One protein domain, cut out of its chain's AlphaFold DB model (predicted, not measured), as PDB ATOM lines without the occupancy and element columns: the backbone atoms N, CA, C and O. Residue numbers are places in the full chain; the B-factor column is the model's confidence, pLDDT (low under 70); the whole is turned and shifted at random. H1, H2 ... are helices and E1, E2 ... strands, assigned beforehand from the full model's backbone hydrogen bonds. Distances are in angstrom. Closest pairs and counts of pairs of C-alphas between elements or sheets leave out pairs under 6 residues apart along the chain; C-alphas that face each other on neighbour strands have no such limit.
ATOM      1  N   PRO A  14      38.298 -65.083  37.360       76.56
ATOM      2  CA  PRO A  14      38.611 -64.141  36.298       76.56
ATOM      3  C   PRO A  14      40.122 -64.154  36.006       76.56
ATOM      4  O   PRO A  14      40.915 -64.374  36.930       76.56
ATOM      5  N   PRO A  15      40.536 -63.902  34.749       85.31
ATOM      6  CA  PRO A  15      41.948 -63.794  34.399       85.31
ATOM      7  C   PRO A  15      42.684 -62.818  35.326       85.31
ATOM      8  O   PRO A  15      42.122 -61.799  35.736       85.31
ATOM      9  N   GLU A  16      43.950 -63.105  35.643       89.81
ATOM     10  CA  GLU A  16      44.745 -62.288  36.574       89.81
ATOM     11  C   GLU A  16      44.782 -60.807  36.162       89.81
ATOM     12  O   GLU A  16      44.683 -59.921  37.010       89.81
ATOM     13  N   GLU A  17      44.864 -60.546  34.859       91.62
ATOM     14  CA  GLU A  17      44.833 -59.209  34.266       91.62
ATOM     15  C   GLU A  17      43.528 -58.466  34.575       91.62
ATOM     16  O   GLU A  17      43.556 -57.298  34.961       91.62
ATOM     17  N   CYS A  18      42.378 -59.143  34.484       93.81
ATOM     18  CA  CYS A  18      41.087 -58.551  34.832       93.81
ATOM     19  C   CYS A  18      41.028 -58.204  36.317       93.81
ATOM     20  O   CYS A  18      40.572 -57.120  36.667       93.81
ATOM     21  N   ARG A  19      41.546 -59.077  37.189       93.94
ATOM     22  CA  ARG A  19      41.617 -58.798  38.629       93.94
ATOM     23  C   ARG A  19      42.480 -57.566  38.924       93.94
ATOM     24  O   ARG A  19      42.038 -56.696  39.661       93.94
ATOM     25  N   LYS A  20      43.657 -57.444  38.297       95.81
ATOM     26  CA  LYS A  20      44.520 -56.255  38.444       95.81
ATOM     27  C   LYS A  20      43.835 -54.979  37.953       95.81
ATOM     28  O   LYS A  20      43.870 -53.970  38.648       95.81
ATOM     29  N   CYS A  21      43.177 -55.033  36.793       97.06
ATOM     30  CA  CYS A  21      42.386 -53.913  36.277       97.06
ATOM     31  C   CYS A  21      41.301 -53.487  37.278       97.06
ATOM     32  O   CYS A  21      41.163 -52.300  37.565       97.06
ATOM     33  N   MET A  22      40.592 -54.451  37.873       96.12
ATOM     34  CA  MET A  22      39.565 -54.199  38.886       96.12
ATOM     35  C   MET A  22      40.119 -53.571  40.169       96.12
ATOM     36  O   MET A  22      39.496 -52.657  40.719       96.12
ATOM     37  N   ASP A  23      41.282 -54.027  40.633       96.19
ATOM     38  CA  ASP A  23      41.961 -53.459  41.801       96.19
ATOM     39  C   ASP A  23      42.374 -52.002  41.531       96.19
ATOM     40  O   ASP A  23      42.130 -51.118  42.360       96.19
ATOM     41  N   TYR A  24      42.926 -51.722  40.344       97.44
ATOM     42  CA  TYR A  24      43.310 -50.367  39.952       97.44
ATOM     43  C   TYR A  24      42.112 -49.435  39.755       97.44
ATOM     44  O   TYR A  24      42.142 -48.284  40.200       97.44
ATOM     45  N   LEU A  25      41.036 -49.934  39.145       97.25
ATOM     46  CA  LEU A  25      39.782 -49.204  38.974       97.25
ATOM     47  C   LEU A  25      39.184 -48.824  40.332       97.25
ATOM     48  O   LEU A  25      38.864 -47.660  40.563       97.25
ATOM     49  N   SER A  26      39.088 -49.783  41.254       95.56
ATOM     50  CA  SER A  26      38.557 -49.529  42.598       95.56
ATOM     51  C   SER A  26      39.424 -48.515  43.347       95.56
ATOM     52  O   SER A  26      38.902 -47.581  43.948       95.56
ATOM     53  N   THR A  27      40.751 -48.634  43.236       95.69
ATOM     54  CA  THR A  27      41.704 -47.682  43.830       95.69
ATOM     55  C   THR A  27      41.534 -46.269  43.260       95.69
ATOM     56  O   THR A  27      41.548 -45.298  44.017       95.69
ATOM     57  N   ALA A  28      41.323 -46.135  41.946       95.38
ATOM     58  CA  ALA A  28      41.112 -44.842  41.295       95.38
ATOM     59  C   ALA A  28      39.820 -44.153  41.775       95.38
ATOM     60  O   ALA A  28      39.802 -42.931  41.959       95.38
ATOM     61  N   LEU A  29      38.760 -44.938  41.997       94.25
ATOM     62  CA  LEU A  29      37.443 -44.465  42.435       94.25
ATOM     63  C   LEU A  29      37.347 -44.224  43.950       94.25
ATOM     64  O   LEU A  29      36.570 -43.374  44.378       94.25
ATOM     65  N   ASP A  30      38.131 -44.941  44.758       92.31
ATOM     66  CA  ASP A  30      38.170 -44.767  46.216       92.31
ATOM     67  C   ASP A  30      39.094 -43.607  46.645       92.31
ATOM     68  O   ASP A  30      38.967 -43.088  47.759       92.31
ATOM     69  N   ARG A  31      40.016 -43.154  45.780       90.06
ATOM     70  CA  ARG A  31      40.922 -42.036  46.088       90.06
ATOM     71  C   ARG A  31      40.183 -40.695  46.040       90.06
ATOM     72  O   ARG A  31      40.023 -40.092  44.982       90.06
ATOM     73  N   ILE A  32      39.779 -40.203  47.211       84.81
ATOM     74  CA  ILE A  32      39.140 -38.888  47.377       84.81
ATOM     75  C   ILE A  32      40.001 -37.794  46.737       84.81
ATOM     76  O   ILE A  32      41.207 -37.726  46.964       84.81
ATOM     77  N   GLY A  33      39.361 -36.934  45.945       83.31
ATOM     78  CA  GLY A  33      40.028 -35.838  45.242       83.31
ATOM     79  C   GLY A  33      40.739 -36.260  43.958       83.31
ATOM     80  O   GLY A  33      41.275 -35.402  43.279       83.31
ATOM     81  N   SER A  34      40.727 -37.543  43.574       89.56
ATOM     82  CA  SER A  34      41.257 -37.940  42.268       89.56
ATOM     83  C   SER A  34      40.445 -37.314  41.124       89.56
ATOM     84  O   SER A  34      39.228 -37.137  41.225       89.56
ATOM     85  N   ARG A  35      41.109 -37.034  39.997       90.50
ATOM     86  CA  ARG A  35      40.464 -36.507  38.782       90.50
ATOM     87  C   ARG A  35      39.284 -37.369  38.289       90.50
ATOM     88  O   ARG A  35      38.245 -36.780  37.994       90.50
ATOM     89  N   PRO A  36      39.351 -38.723  38.263       93.81
ATOM     90  CA  PRO A  36      38.178 -39.550  37.963       93.81
ATOM     91  C   PRO A  36      36.982 -39.284  38.888       93.81
ATOM     92  O   PRO A  36      35.850 -39.161  38.423       93.81
ATOM     93  N   VAL A  37      37.223 -39.155  40.196       91.69
ATOM     94  CA  VAL A  37      36.174 -38.879  41.190       91.69
ATOM     95  C   VAL A  37      35.607 -37.468  41.013       91.69
ATOM     96  O   VAL A  37      34.393 -37.282  41.113       91.69
ATOM     97  N   ALA A  38      36.454 -36.479  40.714       90.00
ATOM     98  CA  ALA A  38      36.020 -35.118  40.406       90.00
ATOM     99  C   ALA A  38      35.113 -35.081  39.163       90.00
ATOM    100  O   ALA A  38      34.030 -34.502  39.219       90.00
ATOM    101  N   LEU A  39      35.483 -35.778  38.081       92.12
ATOM    102  CA  LEU A  39      34.643 -35.891  36.883       92.12
ATOM    103  C   LEU A  39      33.310 -36.570  37.168       92.12
ATOM    104  O   LEU A  39      32.266 -36.065  36.766       92.12
ATOM    105  N   LEU A  40      33.318 -37.689  37.890       91.94
ATOM    106  CA  LEU A  40      32.087 -38.395  38.246       91.94
ATOM    107  C   LEU A  40      31.154 -37.525  39.095       91.94
ATOM    108  O   LEU A  40      29.938 -37.563  38.900       91.94
ATOM    109  N   ARG A  41      31.699 -36.684  39.979       89.31
ATOM    110  CA  ARG A  41      30.911 -35.675  40.694       89.31
ATOM    111  C   ARG A  41      30.245 -34.693  39.733       89.31
ATOM    112  O   ARG A  41      29.044 -34.468  39.857       89.31
ATOM    113  N   GLU A  42      30.980 -34.164  38.759       87.31
ATOM    114  CA  GLU A  42      30.423 -33.207  37.796       87.31
ATOM    115  C   GLU A  42      29.421 -33.824  36.810       87.31
ATOM    116  O   GLU A  42      28.456 -33.172  36.415       87.31
ATOM    117  N   ILE A  43      29.583 -35.102  36.466       89.44
ATOM    118  CA  ILE A  43      28.615 -35.858  35.652       89.44
ATOM    119  C   ILE A  43      27.328 -36.164  36.455       89.44
ATOM    120  O   ILE A  43      26.306 -36.558  35.893       89.44
ATOM    121  N   GLY A  44      27.331 -35.934  37.773       87.69
ATOM    122  CA  GLY A  44      26.175 -36.136  38.647       87.69
ATOM    123  C   GLY A  44      26.089 -37.538  39.250       87.69
ATOM    124  O   GLY A  44      24.996 -37.970  39.617       87.69
ATOM    125  N   ALA A  45      27.216 -38.252  39.346       86.12
ATOM    126  CA  ALA A  45      27.307 -39.530  40.052       86.12
ATOM    127  C   ALA A  45      27.360 -39.371  41.575       86.12
ATOM    128  O   ALA A  45      26.874 -40.217  42.323       86.12
ATOM    129  N   ILE A  46      27.992 -38.290  42.034       78.38
ATOM    130  CA  ILE A  46      28.238 -38.022  43.450       78.38
ATOM    131  C   ILE A  46      27.431 -36.779  43.836       78.38
ATOM    132  O   ILE A  46      27.613 -35.732  43.208       78.38
ATOM    133  N   PRO A  47      26.544 -36.850  44.846       70.56
ATOM    134  CA  PRO A  47      25.823 -35.680  45.335       70.56
ATOM    135  C   PRO A  47      26.787 -34.553  45.734       70.56
ATOM    136  O   PRO A  47      27.820 -34.800  46.351       70.56
ATOM    137  N   ARG A  48      26.439 -33.296  45.418       65.12
ATOM    138  CA  ARG A  48      27.226 -32.101  45.792       65.12
ATOM    139  C   ARG A  48      27.099 -31.706  47.275       65.12
ATOM    140  O   ARG A  48      27.712 -30.730  47.688       65.12
ATOM    141  N   VAL A  49      26.271 -32.401  48.055       57.22
ATOM    142  CA  VAL A  49      25.975 -32.044  49.451       57.22
ATOM    143  C   VAL A  49      27.053 -32.615  50.376       57.22
ATOM    144  O   VAL A  49      27.490 -33.742  50.157       57.22
ATOM    145  N   ASP A  50      27.434 -31.846  51.405       50.53
ATOM    146  CA  ASP A  50      28.388 -32.152  52.494       50.53
ATOM    147  C   ASP A  50      27.987 -33.357  53.376       50.53
ATOM    148  O   ASP A  50      28.067 -33.329  54.610       50.53
ATOM    149  N   GLU A  51      27.538 -34.455  52.781       50.56
ATOM    150  CA  GLU A  51      27.363 -35.694  53.511       50.56
ATOM    151  C   GLU A  51      28.733 -36.332  53.707       50.56
ATOM    152  O   GLU A  51      29.301 -36.974  52.830       50.56
ATOM    153  N   LYS A  52      29.236 -36.168  54.934       46.94
ATOM    154  CA  LYS A  52      30.342 -36.895  55.584       46.94
ATOM    155  C   LYS A  52      30.228 -38.431  55.534       46.94
ATOM    156  O   LYS A  52      30.867 -39.121  56.329       46.94
ATOM    157  N   ALA A  53      29.409 -38.997  54.663       51.25
ATOM    158  CA  ALA A  53      29.335 -40.423  54.477       51.25
ATOM    159  C   ALA A  53      30.431 -40.835  53.491       51.25
ATOM    160  O   ALA A  53      30.413 -40.454  52.325       51.25
ATOM    161  N   ASN A  54      31.353 -41.676  53.961       54.72
ATOM    162  CA  ASN A  54      32.197 -42.551  53.143       54.72
ATOM    163  C   ASN A  54      31.328 -43.554  52.348       54.72
ATOM    164  O   ASN A  54      31.527 -44.765  52.429       54.72
ATOM    165  N   LEU A  55      30.289 -43.081  51.659       65.25
ATOM    166  CA  LEU A  55      29.399 -43.917  50.883       65.25
ATOM    167  C   LEU A  55      30.052 -44.124  49.523       65.25
ATOM    168  O   LEU A  55      30.277 -43.173  48.775       65.25
ATOM    169  N   ARG A  56      30.359 -45.381  49.198       79.38
ATOM    170  CA  ARG A  56      30.740 -45.741  47.834       79.38
ATOM    171  C   ARG A  56      29.600 -45.336  46.899       79.38
ATOM    172  O   ARG A  56      28.491 -45.850  47.009       79.38
ATOM    173  N   PHE A  57      29.887 -44.417  45.982       88.62
ATOM    174  CA  PHE A  57      28.950 -43.939  44.957       88.62
ATOM    175  C   PHE A  57      28.808 -44.925  43.782       88.62
ATOM    176  O   PHE A  57      28.082 -44.669  42.822       88.62
ATOM    177  N   TYR A  58      29.510 -46.057  43.854       93.25
ATOM    178  CA  TYR A  58      29.492 -47.121  42.866       93.25
ATOM    179  C   TYR A  58      29.224 -48.476  43.529       93.25
ATOM    180  O   TYR A  58      29.557 -48.707  44.693       93.25
ATOM    181  N   GLN A  59      28.644 -49.394  42.761       94.19
ATOM    182  CA  GLN A  59      28.438 -50.784  43.148       94.19
ATOM    183  C   GLN A  59      29.435 -51.671  42.404       94.19
ATOM    184  O   GLN A  59      29.498 -51.639  41.178       94.19
ATOM    185  N   GLN A  60      30.202 -52.484  43.126       94.19
ATOM    186  CA  GLN A  60      31.112 -53.447  42.509       94.19
ATOM    187  C   GLN A  60      30.334 -54.625  41.905       94.19
ATOM    188  O   GLN A  60      29.339 -55.086  42.466       94.19
ATOM    189  N   THR A  61      30.799 -55.111  40.760       94.56
ATOM    190  CA  THR A  61      30.260 -56.271  40.038       94.56
ATOM    191  C   THR A  61      31.379 -57.270  39.751       94.56
ATOM    192  O   THR A  61      32.548 -57.003  40.027       94.56
ATOM    193  N   GLU A  62      31.041 -58.414  39.156       91.81
ATOM    194  CA  GLU A  62      32.025 -59.435  38.773       91.81
ATOM    195  C   GLU A  62      33.036 -58.954  37.723       91.81
ATOM    196  O   GLU A  62      34.145 -59.478  37.654       91.81
ATOM    197  N   LYS A  63      32.658 -57.970  36.897       93.00
ATOM    198  CA  LYS A  63      33.456 -57.505  35.753       93.00
ATOM    199  C   LYS A  63      33.888 -56.049  35.857       93.00
ATOM    200  O   LYS A  63      34.569 -55.566  34.964       93.00
ATOM    201  N   GLY A  64      33.452 -55.322  36.878       95.19
ATOM    202  CA  GLY A  64      33.483 -53.868  36.821       95.19
ATOM    203  C   GLY A  64      32.813 -53.189  37.996       95.19
ATOM    204  O   GLY A  64      32.566 -53.794  39.043       95.19
ATOM    205  N   VAL A  65      32.430 -51.940  37.782       96.19
ATOM    206  CA  VAL A  65      31.569 -51.189  38.689       96.19
ATOM    207  C   VAL A  65      30.364 -50.624  37.947       96.19
ATOM    208  O   VAL A  65      30.417 -50.364  36.747       96.19
ATOM    209  N   LEU A  66      29.279 -50.410  38.679       95.12
ATOM    210  CA  LEU A  66      28.113 -49.664  38.229       95.12
ATOM    211  C   LEU A  66      28.079 -48.332  38.961       95.12
ATOM    212  O   LEU A  66      28.131 -48.299  40.191       95.12
ATOM    213  N   VAL A  67      27.954 -47.245  38.211       93.94
ATOM    214  CA  VAL A  67      27.836 -45.894  38.755       93.94
ATOM    215  C   VAL A  67      26.478 -45.334  38.359       93.94
ATOM    216  O   VAL A  67      26.112 -45.343  37.184       93.94
ATOM    217  N   LYS A  68      25.707 -44.862  39.338       90.69
ATOM    218  CA  LYS A  68      24.415 -44.219  39.083       90.69
ATOM    219  C   LYS A  68      24.642 -42.739  38.828       90.69
ATOM    220  O   LYS A  68      25.210 -42.063  39.672       90.69
ATOM    221  N   LEU A  69      24.176 -42.247  37.691       87.19
ATOM    222  CA  LEU A  69      24.201 -40.845  37.302       87.19
ATOM    223  C   LEU A  69      22.803 -40.267  37.427       87.19
ATOM    224  O   LEU A  69      21.840 -40.854  36.928       87.19
ATOM    225  N   ARG A  70      22.683 -39.091  38.037       82.25
ATOM    226  CA  ARG A  70      21.447 -38.317  37.940       82.25
ATOM    227  C   ARG A  70      21.257 -37.882  36.487       82.25
ATOM    228  O   ARG A  70      22.182 -37.355  35.863       82.25
ATOM    229  N   ARG A  71      20.071 -38.102  35.929       72.00
ATOM    230  CA  ARG A  71      19.735 -37.535  34.629       72.00
ATOM    231  C   ARG A  71      19.658 -36.025  34.776       72.00
ATOM    232  O   ARG A  71      19.079 -35.503  35.729       72.00
ATOM    233  N   PHE A 164      17.423 -41.705  37.080       78.25
ATOM    234  CA  PHE A 164      18.837 -42.088  37.029       78.25
ATOM    235  C   PHE A 164      19.178 -42.898  35.778       78.25
ATOM    236  O   PHE A 164      18.441 -43.792  35.363       78.25
ATOM    237  N   THR A 165      20.365 -42.639  35.235       86.00
ATOM    238  CA  THR A 165      21.027 -43.502  34.250       86.00
ATOM    239  C   THR A 165      22.163 -44.234  34.946       86.00
ATOM    240  O   THR A 165      22.930 -43.625  35.682       86.00
ATOM    241  N   THR A 166      22.320 -45.531  34.707       90.25
ATOM    242  CA  THR A 166      23.478 -46.280  35.212       90.25
ATOM    243  C   THR A 166      24.531 -46.381  34.119       90.25
ATOM    244  O   THR A 166      24.205 -46.804  33.009       90.25
ATOM    245  N   ILE A 167      25.780 -46.042  34.441       94.31
ATOM    246  CA  ILE A 167      26.938 -46.371  33.607       94.31
ATOM    247  C   ILE A 167      27.654 -47.595  34.170       94.31
ATOM    248  O   ILE A 167      27.816 -47.729  35.385       94.31
ATOM    249  N   ALA A 168      28.080 -48.490  33.286       95.56
ATOM    250  CA  ALA A 168      28.956 -49.602  33.639       95.56
ATOM    251  C   ALA A 168      30.401 -49.252  33.272       95.56
ATOM    252  O   ALA A 168      30.640 -48.701  32.203       95.56
ATOM    253  N   ILE A 169      31.356 -49.565  34.146       97.19
ATOM    254  CA  ILE A 169      32.790 -49.478  33.857       97.19
ATOM    255  C   ILE A 169      33.352 -50.883  34.031       97.19
ATOM    256  O   ILE A 169      33.444 -51.366  35.159       97.19
ATOM    257  N   GLU A 170      33.667 -51.555  32.928       96.50
ATOM    258  CA  GLU A 170      34.001 -52.980  32.904       96.50
ATOM    259  C   GLU A 170      35.456 -53.225  32.501       96.50
ATOM    260  O   GLU A 170      35.940 -52.677  31.519       96.50
ATOM    261  N   CYS A 171      36.135 -54.114  33.218       96.56
ATOM    262  CA  CYS A 171      37.435 -54.663  32.865       96.56
ATOM    263  C   CYS A 171      37.251 -55.983  32.105       96.56
ATOM    264  O   CYS A 171      36.750 -56.965  32.660       96.56
ATOM    265  N   LYS A 172      37.711 -56.048  30.853       94.56
ATOM    266  CA  LYS A 172      37.749 -57.297  30.071       94.56
ATOM    267  C   LYS A 172      38.978 -57.351  29.161       94.56
ATOM    268  O   LYS A 172      39.510 -56.301  28.803       94.56
ATOM    269  N   PRO A 173      39.426 -58.547  28.740       93.12
ATOM    270  CA  PRO A 173      40.414 -58.640  27.677       93.12
ATOM    271  C   PRO A 173      39.795 -58.150  26.360       93.12
ATOM    272  O   PRO A 173      38.702 -58.576  25.986       93.12
ATOM    273  N   CYS A 174      40.501 -57.267  25.656       92.25
ATOM    274  CA  CYS A 174      40.102 -56.765  24.340       92.25
ATOM    275  C   CYS A 174      40.863 -57.486  23.227       92.25
ATOM    276  O   CYS A 174      42.084 -57.682  23.318       92.25
ATOM    277  N   GLY A 175      40.142 -57.848  22.165       88.38
ATOM    278  CA  GLY A 175      40.702 -58.491  20.984       88.38
ATOM    279  C   GLY A 175      41.059 -57.495  19.883       88.38
ATOM    280  O   GLY A 175      41.156 -56.290  20.101       88.38
ATOM    281  N   SER A 176      41.234 -58.024  18.677       83.94
ATOM    282  CA  SER A 176      41.371 -57.241  17.438       83.94
ATOM    283  C   SER A 176      40.203 -57.515  16.483       83.94
ATOM    284  O   SER A 176      40.324 -57.362  15.275       83.94
ATOM    285  N   SER A 177      39.081 -58.013  17.012       74.31
ATOM    286  CA  SER A 177      37.926 -58.456  16.221       74.31
ATOM    287  C   SER A 177      37.043 -57.304  15.746       74.31
ATOM    288  O   SER A 177      36.279 -57.470  14.800       74.31
ATOM    289  N   SER A 178      37.129 -56.140  16.393       75.94
ATOM    290  CA  SER A 178      36.400 -54.942  15.998       75.94
ATOM    291  C   SER A 178      37.322 -53.733  15.991       75.94
ATOM    292  O   SER A 178      38.264 -53.654  16.775       75.94
ATOM    293  N   ARG A 179      37.005 -52.761  15.134       74.19
ATOM    294  CA  ARG A 179      37.763 -51.512  14.992       74.19
ATOM    295  C   ARG A 179      37.827 -50.691  16.281       74.19
ATOM    296  O   ARG A 179      38.816 -50.020  16.518       74.19
ATOM    297  N   ALA A 180      36.780 -50.758  17.106       72.12
ATOM    298  CA  ALA A 180      36.750 -50.100  18.411       72.12
ATOM    299  C   ALA A 180      37.672 -50.791  19.429       72.12
ATOM    300  O   ALA A 180      38.216 -50.141  20.313       72.12
ATOM    301  N   GLU A 181      37.866 -52.108  19.299       78.94
ATOM    302  CA  GLU A 181      38.770 -52.866  20.164       78.94
ATOM    303  C   GLU A 181      40.209 -52.888  19.655       78.94
ATOM    304  O   GLU A 181      41.107 -53.171  20.436       78.94
ATOM    305  N   GLU A 182      40.481 -52.640  18.378       80.50
ATOM    306  CA  GLU A 182      41.830 -52.763  17.831       80.50
ATOM    307  C   GLU A 182      42.744 -51.637  18.344       80.50
ATOM    308  O   GLU A 182      42.501 -50.457  18.124       80.50
ATOM    309  N   GLY A 183      43.800 -51.996  19.082       81.62
ATOM    310  CA  GLY A 183      44.798 -51.048  19.602       81.62
ATOM    311  C   GLY A 183      44.356 -50.159  20.778       81.62
ATOM    312  O   GLY A 183      45.215 -49.629  21.481       81.62
ATOM    313  N   ALA A 184      43.057 -50.037  21.057       88.12
ATOM    314  CA  ALA A 184      42.530 -49.193  22.130       88.12
ATOM    315  C   ALA A 184      42.882 -49.701  23.548       88.12
ATOM    316  O   ALA A 184      42.889 -50.907  23.806       88.12
ATOM    317  N   ARG A 185      43.166 -48.790  24.490       94.06
ATOM    318  CA  ARG A 185      43.335 -49.120  25.926       94.06
ATOM    319  C   ARG A 185      41.997 -49.159  26.668       94.06
ATOM    320  O   ARG A 185      41.862 -49.883  27.651       94.06
ATOM    321  N   ALA A 186      41.026 -48.406  26.171       95.44
ATOM    322  CA  ALA A 186      39.636 -48.425  26.578       95.44
ATOM    323  C   ALA A 186      38.764 -47.872  25.446       95.44
ATOM    324  O   ALA A 186      39.293 -47.422  24.431       95.44
ATOM    325  N   TYR A 187      37.448 -47.973  25.606       94.06
ATOM    326  CA  TYR A 187      36.481 -47.327  24.725       94.06
ATOM    327  C   TYR A 187      35.128 -47.143  25.420       94.06
ATOM    328  O   TYR A 187      34.753 -47.921  26.307       94.06
ATOM    329  N   VAL A 188      34.352 -46.160  24.958       93.69
ATOM    330  CA  VAL A 188      32.943 -45.982  25.334       93.69
ATOM    331  C   VAL A 188      32.016 -46.778  24.409       93.69
ATOM    332  O   VAL A 188      32.149 -46.762  23.187       93.69
ATOM    333  N   MET A 189      31.019 -47.444  24.990       89.62
ATOM    334  CA  MET A 189      29.845 -47.970  24.290       89.62
ATOM    335  C   MET A 189      28.620 -47.141  24.674       89.62
ATOM    336  O   MET A 189      28.483 -46.740  25.826       89.62
ATOM    337  N   GLY A 190      27.712 -46.887  23.735       80.62
ATOM    338  CA  GLY A 190      26.517 -46.088  24.009       80.62
ATOM    339  C   GLY A 190      25.980 -45.384  22.772       80.62
ATOM    340  O   GLY A 190      26.526 -45.567  21.685       80.62
ATOM    341  N   PRO A 191      24.869 -44.633  22.896       76.06
ATOM    342  CA  PRO A 191      24.444 -43.890  24.094       76.06
ATOM    343  C   PRO A 191      23.546 -44.642  25.096       76.06
ATOM    344  O   PRO A 191      23.318 -44.139  26.193       76.06
ATOM    345  N   LYS A 192      22.998 -45.817  24.744       81.06
ATOM    346  CA  LYS A 192      22.170 -46.659  25.635       81.06
ATOM    347  C   LYS A 192      22.396 -48.152  25.333       81.06
ATOM    348  O   LYS A 192      22.021 -48.570  24.239       81.06
ATOM    349  N   PRO A 193      22.933 -48.965  26.261       83.62
ATOM    350  CA  PRO A 193      23.526 -48.581  27.546       83.62
ATOM    351  C   PRO A 193      24.803 -47.756  27.345       83.62
ATOM    352  O   PRO A 193      25.534 -47.991  26.389       83.62
ATOM    353  N   LEU A 194      25.051 -46.790  28.230       90.00
ATOM    354  CA  LEU A 194      26.285 -46.009  28.238       90.00
ATOM    355  C   LEU A 194      27.293 -46.695  29.170       90.00
ATOM    356  O   LEU A 194      26.998 -46.899  30.347       90.00
ATOM    357  N   SER A 195      28.458 -47.087  28.662       94.75
ATOM    358  CA  SER A 195      29.457 -47.824  29.443       94.75
ATOM    359  C   SER A 195      30.881 -47.560  28.976       94.75
ATOM    360  O   SER A 195      31.110 -47.314  27.797       94.75
ATOM    361  N   ILE A 196      31.835 -47.688  29.891       97.00
ATOM    362  CA  ILE A 196      33.271 -47.683  29.618       97.00
ATOM    363  C   ILE A 196      33.771 -49.124  29.671       97.00
ATOM    364  O   ILE A 196      33.485 -49.858  30.617       97.00
ATOM    365  N   VAL A 197      34.562 -49.514  28.681       96.50
ATOM    366  CA  VAL A 197      35.302 -50.773  28.686       96.50
ATOM    367  C   VAL A 197      36.783 -50.469  28.845       96.50
ATOM    368  O   VAL A 197      37.362 -49.816  27.989       96.50
ATOM    369  N   LEU A 198      37.408 -50.994  29.896       97.19
ATOM    370  CA  LEU A 198      38.850 -50.976  30.124       97.19
ATOM    371  C   LEU A 198      39.463 -52.292  29.628       97.19
ATOM    372  O   LEU A 198      39.090 -53.383  30.080       97.19
ATOM    373  N   CYS A 199      40.421 -52.200  28.706       95.94
ATOM    374  CA  CYS A 199      41.092 -53.364  28.139       95.94
ATOM    375  C   CYS A 199      42.165 -53.883  29.099       95.94
ATOM    376  O   CYS A 199      43.311 -53.433  29.076       95.94
ATOM    377  N   SER A 200      41.809 -54.869  29.925       95.00
ATOM    378  CA  SER A 200      42.654 -55.352  31.028       95.00
ATOM    379  C   SER A 200      44.017 -55.890  30.579       95.00
ATOM    380  O   SER A 200      44.974 -55.854  31.343       95.00
ATOM    381  N   ASN A 201      44.113 -56.360  29.336       93.81
ATOM    382  CA  ASN A 201      45.341 -56.852  28.709       93.81
ATOM    383  C   ASN A 201      46.250 -55.737  28.150       93.81
ATOM    384  O   ASN A 201      47.283 -56.030  27.552       93.81
ATOM    385  N   ARG A 202      45.857 -54.462  28.278       92.88
ATOM    386  CA  ARG A 202      46.558 -53.297  27.696       92.88
ATOM    387  C   ARG A 202      46.764 -52.145  28.676       92.88
ATOM    388  O   ARG A 202      47.401 -51.156  28.327       92.88
ATOM    389  N   THR A 203      46.247 -52.277  29.890       90.94
ATOM    390  CA  THR A 203      46.448 -51.348  31.003       90.94
ATOM    391  C   THR A 203      47.222 -52.065  32.100       90.94
ATOM    392  O   THR A 203      46.746 -53.055  32.655       90.94
ATOM    393  N   SER A 204      48.422 -51.589  32.405       89.62
ATOM    394  CA  SER A 204      49.400 -52.305  33.231       89.62
ATOM    395  C   SER A 204      49.665 -51.658  34.590       89.62
ATOM    396  O   SER A 204      50.302 -52.275  35.444       89.62
ATOM    397  N   SER A 205      49.181 -50.433  34.813       95.06
ATOM    398  CA  SER A 205      49.457 -49.675  36.034       95.06
ATOM    399  C   SER A 205      48.271 -48.841  36.520       95.06
ATOM    400  O   SER A 205      47.372 -48.494  35.753       95.06
TER     401      SER A 205
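AT A GLANCE: This is residues 14 to 71 and 164 to 205 of the 331 residues of the protein "Mitochondrial inner membrane protease ATP23" of Thalassiosira oceanica (UniProt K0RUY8). A twisted wall of five strands has one long helix, H1, lying along its strands over one face, while the opposite face is bare of named helices. The shorter H2 turns off the last residues of H1 at a corner and comes close to E2; beyond the sheet, residues 48 to 53 stick out as a free loop. The printed part has 100 residues with two named helices and five named strands, in the order H1 H2 E1 E2 E3 E4 E5; the sheet's order is E1 E2 E3 E5 E4, mixed, and the class is mixed, helices and strands. The whole is compact, with a radius of gyration of the C-alphas of 14.1 A, yet elongated, spanning 45 by 28 by 22 A.

HOW THE PARTS SIT: Start at E3, residues 164 to 172, an inner strand. Its antiparallel neighbour is E2, residues 64 to 70, where N 67 and O 167 are 2.9 A apart, within hydrogen-bond range. E2 forms a hairpin with the edge strand E1, residues 58 to 60; N 59 and O 66 are 2.8 A apart. On the other side of E3 look for E5, residues 195 to 199, parallel to it at 12 degrees, with N 196 and O 168 at 2.8 A. E5 forms a hairpin with the edge strand E4, residues 186 to 189; N 189 and O 195 are 2.8 A apart. From edge to edge the strands' lines turn by 71 degrees. H1, residues 16 to 30, is on the sheet at a height over the sheet of 8.1 A, over E2 and E3. It runs along the strands, at 10 degrees to E3 on the local plane; the closest C-alphas of H1 and E3 are those of Cys 18 and Cys 171, 5.7 A apart. H2, residues 35 to 43, is on the sheet too, and the architecture is two layers, with H1 and H2 on one face of the sheet; the closest C-alphas of H2 and E2 are those of Ile 43 and Leu 69, 6.9 A apart. H1, with residues 28 to 30 alone, and H2 touch only at the corner, closest at the C-alphas of Leu 29 and Val 37, 5.9 A apart, at a steep tilt of 66 degrees. In H1 and H2 every O i to N i+4 pair is within hydrogen-bond range. E1 and E4 are apart.

IN THESE COORDINATES: Find C-alpha 164 at (18.837, -42.088, 37.029); from there E3 runs 25.2 A to C-alpha 172. E2 is 19.7 A long, E5 13.0 A, E4 10.1 A and E1 6.5 A. Find C-alpha 16 at (44.745, -62.288, 36.574), where H1 begins; it runs 21.1 A to C-alpha 30, and H2 runs 12.3 A. E5 ends at C-alpha 199, at (41.092, -53.364, 28.139).

THE WHOLE: The two C-alphas farthest apart are those of Asp 50 and Ser 177, at 45.8 A. Residues 72 to 163 are cut out, and C-alphas 71 and 164 stand 5.2 A apart across the cut. The links H2 to E1 and E3 to E4 are long. Mean pLDDT of the printed part is 86.8; look at residues 48 to 55 for values under 70.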